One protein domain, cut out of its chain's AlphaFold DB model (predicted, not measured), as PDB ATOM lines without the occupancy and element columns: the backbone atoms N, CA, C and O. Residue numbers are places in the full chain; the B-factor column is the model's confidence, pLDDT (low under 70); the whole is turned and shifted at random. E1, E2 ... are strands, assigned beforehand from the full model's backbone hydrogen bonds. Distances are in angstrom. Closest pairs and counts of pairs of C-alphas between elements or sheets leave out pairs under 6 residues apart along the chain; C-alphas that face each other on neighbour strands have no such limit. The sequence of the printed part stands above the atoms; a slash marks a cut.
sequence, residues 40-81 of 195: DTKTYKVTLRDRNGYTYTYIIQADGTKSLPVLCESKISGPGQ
ATOM      1  N   ASP A  40       5.550  36.701  32.991       71.50
ATOM      2  CA  ASP A  40       6.124  36.349  34.299       71.50
ATOM      3  C   ASP A  40       5.500  35.141  35.020       71.50
ATOM      4  O   ASP A  40       5.925  34.790  36.123       71.50
ATOM      5  N   THR A  41       4.505  34.458  34.444       82.38
ATOM      6  CA  THR A  41       3.898  33.298  35.126       82.38
ATOM      7  C   THR A  41       4.648  32.009  34.801       82.38
ATOM      8  O   THR A  41       4.515  31.467  33.699       82.38
ATOM      9  N   LYS A  42       5.393  31.469  35.772       90.62
ATOM     10  CA  LYS A  42       6.030  30.148  35.672       90.62
ATOM     11  C   LYS A  42       5.034  29.063  36.067       90.62
ATOM     12  O   LYS A  42       4.372  29.150  37.098       90.62
ATOM     13  N   THR A  43       4.934  28.018  35.250       93.38
ATOM     14  CA  THR A  43       4.082  26.857  35.536       93.38
ATOM     15  C   THR A  43       4.948  25.646  35.861       93.38
ATOM     16  O   THR A  43       5.818  25.274  35.078       93.38
ATOM     17  N   TYR A  44       4.682  25.014  36.998       93.75
ATOM     18  CA  TYR A  44       5.367  23.834  37.507       93.75
ATOM     19  C   TYR A  44       4.435  22.628  37.444       93.75
ATOM     20  O   TYR A  44       3.272  22.704  37.840       93.75
ATOM     21  N   LYS A  45       4.959  21.494  36.981       95.75
ATOM     22  CA  LYS A  45       4.275  20.201  37.041       95.75
ATOM     23  C   LYS A  45       4.937  19.352  38.120       95.75
ATOM     24  O   LYS A  45       6.069  18.918  37.947       95.75
ATOM     25  N   VAL A  46       4.229  19.116  39.219       96.19
ATOM     26  CA  VAL A  46       4.706  18.306  40.345       96.19
ATOM     27  C   VAL A  46       4.067  16.930  40.267       96.19
ATOM     28  O   VAL A  46       2.844  16.814  40.246       96.19
ATOM     29  N   THR A  47       4.884  15.883  40.227       96.00
ATOM     30  CA  THR A  47       4.419  14.493  40.214       96.00
ATOM     31  C   THR A  47       4.921  13.763  41.450       96.00
ATOM     32  O   THR A  47       6.128  13.630  41.633       96.00
ATOM     33  N   LEU A  48       4.003  13.277  42.283       96.31
ATOM     34  CA  LEU A  48       4.291  12.477  43.472       96.31
ATOM     35  C   LEU A  48       3.846  11.041  43.230       96.31
ATOM     36  O   LEU A  48       2.782  10.819  42.655       96.31
ATOM     37  N   ARG A  49       4.621  10.065  43.695       96.06
ATOM     38  CA  ARG A  49       4.256   8.649  43.624       96.06
ATOM     39  C   ARG A  49       4.268   8.051  45.022       96.06
ATOM     40  O   ARG A  49       5.255   8.184  45.736       96.06
ATOM     41  N   ASP A  50       3.174   7.403  45.392       95.56
ATOM     42  CA  ASP A  50       3.042   6.717  46.673       95.56
ATOM     43  C   ASP A  50       3.519   5.257  46.577       95.56
ATOM     44  O   ASP A  50       3.565   4.662  45.493       95.56
ATOM     45  N   ARG A  51       3.833   4.653  47.728       95.19
ATOM     46  CA  ARG A  51       4.204   3.236  47.878       95.19
ATOM     47  C   ARG A  51       3.126   2.299  47.336       95.19
ATOM     48  O   ARG A  51       3.441   1.235  46.819       95.19
ATOM     49  N   ASN A  52       1.873   2.742  47.373       92.62
ATOM     50  CA  ASN A  52       0.719   2.011  46.854       92.62
ATOM     51  C   ASN A  52       0.590   2.083  45.316       92.62
ATOM     52  O   ASN A  52      -0.383   1.592  44.750       92.62
ATOM     53  N   GLY A  53       1.539   2.722  44.623       91.00
ATOM     54  CA  GLY A  53       1.565   2.818  43.162       91.00
ATOM     55  C   GLY A  53       0.684   3.923  42.573       91.00
ATOM     56  O   GLY A  53       0.654   4.077  41.352       91.00
ATOM     57  N   TYR A  54       0.007   4.714  43.406       94.75
ATOM     58  CA  TYR A  54      -0.722   5.900  42.960       94.75
ATOM     59  C   TYR A  54       0.244   7.030  42.605       94.75
ATOM     60  O   TYR A  54       1.232   7.263  43.296       94.75
ATOM     61  N   THR A  55      -0.057   7.734  41.521       95.94
ATOM     62  CA  THR A  55       0.664   8.906  41.034       95.94
ATOM     63  C   THR A  55      -0.253  10.121  41.095       95.94
ATOM     64  O   THR A  55      -1.326  10.146  40.496       95.94
ATOM     65  N   TYR A  56       0.186  11.152  41.799       96.62
ATOM     66  CA  TYR A  56      -0.500  12.424  41.962       96.62
ATOM     67  C   TYR A  56       0.224  13.461  41.112       96.62
ATOM     68  O   TYR A  56       1.418  13.680  41.284       96.62
ATOM     69  N   THR A  57      -0.473  14.085  40.170       96.62
ATOM     70  CA  THR A  57       0.061  15.133  39.298       96.62
ATOM     71  C   THR A  57      -0.623  16.452  39.615       96.62
ATOM     72  O   THR A  57      -1.845  16.545  39.536       96.62
ATOM     73  N   TYR A  58       0.163  17.478  39.917       97.00
ATOM     74  CA  TYR A  58      -0.300  18.826  40.218       97.00
ATOM     75  C   TYR A  58       0.291  19.818  39.217       97.00
ATOM     76  O   TYR A  58       1.489  19.771  38.935       97.00
ATOM     77  N   ILE A  59      -0.532  20.724  38.696       95.69
ATOM     78  CA  ILE A  59      -0.079  21.877  37.913       95.69
ATOM     79  C   ILE A  59      -0.179  23.103  38.808       95.69
ATOM     80  O   ILE A  59      -1.272  23.465  39.239       95.69
ATOM     81  N   ILE A  60       0.959  23.718  39.103       94.69
ATOM     82  CA  ILE A  60       1.085  24.860  40.005       94.69
ATOM     83  C   ILE A  60       1.584  26.048  39.193       94.69
ATOM     84  O   ILE A  60       2.617  25.956  38.537       94.69
ATOM     85  N   GLN A  61       0.885  27.172  39.240       92.94
ATOM     86  CA  GLN A  61       1.359  28.425  38.660       92.94
ATOM     87  C   GLN A  61       1.919  29.313  39.764       92.94
ATOM     88  O   GLN A  61       1.210  29.654  40.709       92.94
ATOM     89  N   ALA A  62       3.189  29.689  39.638       90.38
ATOM     90  CA  ALA A  62       3.786  30.737  40.448       90.38
ATOM     91  C   ALA A  62       3.895  32.000  39.597       90.38
ATOM     92  O   ALA A  62       4.438  31.995  38.490       90.38
ATOM     93  N   ASP A  63       3.345  33.074  40.129       88.56
ATOM     94  CA  ASP A  63       3.328  34.393  39.525       88.56
ATOM     95  C   ASP A  63       4.183  35.284  40.421       88.56
ATOM     96  O   ASP A  63       3.900  35.372  41.615       88.56
ATOM     97  N   GLY A  64       5.232  35.906  39.876       81.81
ATOM     98  CA  GLY A  64       6.144  36.752  40.656       81.81
ATOM     99  C   GLY A  64       5.456  37.960  41.300       81.81
ATOM    100  O   GLY A  64       5.979  38.532  42.251       81.81
ATOM    101  N   THR A  65       4.261  38.320  40.823       84.81
ATOM    102  CA  THR A  65       3.445  39.406  41.382       84.81
ATOM    103  C   THR A  65       2.537  38.963  42.532       84.81
ATOM    104  O   THR A  65       1.994  39.806  43.248       84.81
ATOM    105  N   LYS A  66       2.348  37.651  42.734       81.44
ATOM    106  CA  LYS A  66       1.482  37.091  43.780       81.44
ATOM    107  C   LYS A  66       2.323  36.484  44.889       81.44
ATOM    108  O   LYS A  66       3.313  35.806  44.649       81.44
ATOM    109  N   SER A  67       1.876  36.671  46.126       82.44
ATOM    110  CA  SER A  67       2.583  36.166  47.306       82.44
ATOM    111  C   SER A  67       2.565  34.642  47.435       82.44
ATOM    112  O   SER A  67       3.409  34.090  48.135       82.44
ATOM    113  N   LEU A  68       1.615  33.953  46.791       90.31
ATOM    114  CA  LEU A  68       1.451  32.506  46.903       90.31
ATOM    115  C   LEU A  68       1.219  31.851  45.534       90.31
ATOM    116  O   LEU A  68       0.465  32.387  44.715       90.31
ATOM    117  N   PRO A  69       1.814  30.667  45.295       91.75
ATOM    118  CA  PRO A  69       1.545  29.890  44.098       91.75
ATOM    119  C   PRO A  69       0.108  29.354  44.109       91.75
ATOM    120  O   PRO A  69      -0.449  29.008  45.152       91.75
ATOM    121  N   VAL A  70      -0.489  29.255  42.925       91.38
ATOM    122  CA  VAL A  70      -1.862  28.784  42.729       91.38
ATOM    123  C   VAL A  70      -1.836  27.358  42.196       91.38
ATOM    124  O   VAL A  70      -1.178  27.068  41.198       91.38
ATOM    125  N   LEU A  71      -2.586  26.464  42.839       93.25
ATOM    126  CA  LEU A  71      -2.828  25.126  42.309       93.25
ATOM    127  C   LEU A  71      -3.899  25.199  41.212       93.25
ATOM    128  O   LEU A  71      -5.065  25.467  41.493       93.25
ATOM    129  N   CYS A  72      -3.500  24.956  39.969       92.06
ATOM    130  CA  CYS A  72      -4.372  25.032  38.800       92.06
ATOM    131  C   CYS A  72      -5.069  23.705  38.504       92.06
ATOM    132  O   CYS A  72      -6.247  23.688  38.155       92.06
ATOM    133  N   GLU A  73      -4.352  22.589  38.635       90.62
ATOM    134  CA  GLU A  73      -4.877  21.266  38.298       90.62
ATOM    135  C   GLU A  73      -4.347  20.203  39.260       90.62
ATOM    136  O   GLU A  73      -3.193  20.257  39.682       90.62
ATOM    137  N   SER A  74      -5.186  19.215  39.574       94.06
ATOM    138  CA  SER A  74      -4.811  18.023  40.332       94.06
ATOM    139  C   SER A  74      -5.394  16.780  39.666       94.06
ATOM    140  O   SER A  74      -6.610  16.679  39.497       94.06
ATOM    141  N   LYS A  75      -4.535  15.826  39.321       93.06
ATOM    142  CA  LYS A  75      -4.882  14.534  38.727       93.06
ATOM    143  C   LYS A  75      -4.298  13.418  39.579       93.06
ATOM    144  O   LYS A  75      -3.178  13.531  40.066       93.06
ATOM    145  N   ILE A  76      -5.043  12.334  39.737       93.00
ATOM    146  CA  ILE A  76      -4.585  11.126  40.423       93.00
ATOM    147  C   ILE A  76      -4.739   9.986  39.429       93.00
ATOM    148  O   ILE A  76      -5.796   9.854  38.819       93.00
ATOM    149  N   SER A  77      -3.694   9.191  39.248       90.81
ATOM    150  CA  SER A  77      -3.719   7.958  38.468       90.81
ATOM    151  C   SER A  77      -3.166   6.818  39.312       90.81
ATOM    152  O   SER A  77      -2.320   7.028  40.175       90.81
ATOM    153  N   GLY A  78      -3.642   5.594  39.114       87.94
ATOM    154  CA  GLY A  78      -3.160   4.461  39.898       87.94
ATOM    155  C   GLY A  78      -3.607   3.110  39.355       87.94
ATOM    156  O   GLY A  78      -4.515   3.047  38.517       87.94
ATOM    157  N   PRO A  79      -2.968   2.024  39.817       74.12
ATOM    158  CA  PRO A  79      -3.341   0.672  39.433       74.12
ATOM    159  C   PRO A  79      -4.769   0.390  39.917       74.12
ATOM    160  O   PRO A  79      -5.063   0.487  41.103       74.12
ATOM    161  N   GLY A  80      -5.672   0.085  38.984       67.62
ATOM    162  CA  GLY A  80      -7.078  -0.206  39.288       67.62
ATOM    163  C   GLY A  80      -8.063   0.935  39.025       67.62
ATOM    164  O   GLY A  80      -9.267   0.693  39.085       67.62
ATOM    165  N   GLN A  81      -7.611   2.134  38.629       59.25
ATOM    166  CA  GLN A  81      -8.504   3.075  37.946       59.25
ATOM    167  C   GLN A  81      -8.753   2.561  36.526       59.25
ATOM    168  O   GLN A  81      -8.127   2.971  35.548       59.25
TER     169      GLN A  81
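AT A GLANCE: This is residues 40 to 81 of the 195 residues of an uncharacterized protein of Lottia gigantea (UniProt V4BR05). A single narrow sheet of three long strands, E1, E2 and E3, runs back and forth side by side as a slim twisted ribbon, with E2 in the middle and both faces bare. The strands lie along the longest axis, and the turns between them fold the backbone back at opposite ends of the ribbon. The printed part has 42 residues, with no named helix and three named strands in the order E1, E2, E3; across the sheet the order is E1 - E2 - E3, all antiparallel, and the class is all strand. The whole is loose, with a radius of gyration of the C-alphas of 12.9 A, and its outline is a rod that spans 41 by 16 by 12 A.

HOW THE PARTS SIT: From the first printed residue onward, E1, residues 41 to 49, is an edge strand and forms a hairpin with E2, residues 55 to 63. The two are antiparallel, with 161 degrees between their N-to-C directions. C-alphas that face each other include those of Thr 41 and Asp 63, 4.6 A apart, and those of Arg 49 and Thr 55, 4.4 A apart. N 44 and O 60 are within hydrogen-bond range at 2.7 A, and so are N 56 and O 48 at 2.8 A. E2 is the inner strand and forms a second hairpin with E3, residues 70 to 77, the other edge strand. These two are antiparallel as well, with 168 degrees between their directions. The C-alphas of Tyr 58 and Ser 74 face each other at 4.6 A. N 55 and O 77 are within hydrogen-bond range at 2.7 A, and N 70 and O 61 at 2.8 A. The three strands together are a meander, each strand the antiparallel neighbour of the one before. The sheet is twisted, with its C-alphas up to 4.1 A off the best plane through them.

IN THESE COORDINATES: E1 has 9 residues and measures 26.1 A from C-alpha 41 at (3.898, 33.298, 35.126) to C-alpha 49. E2, also 9 residues, runs 25.7 A from C-alpha 55 at (0.664, 8.906, 41.034) to C-alpha 63. E3 has 8 residues and runs 21.3 A from C-alpha 70 to C-alpha 77 at (-3.719, 7.958, 38.468).

THE WHOLE: The two C-alphas farthest apart are those of Thr 65 and Gly 80, at 41.0 A. The printed part has no cut. The link from E1 to E2, 5 residues, is tight, and the link from E2 to E3, 6 residues, is short. The mean pLDDT of the printed part is 89.7, and residues 80 to 81 are under 70.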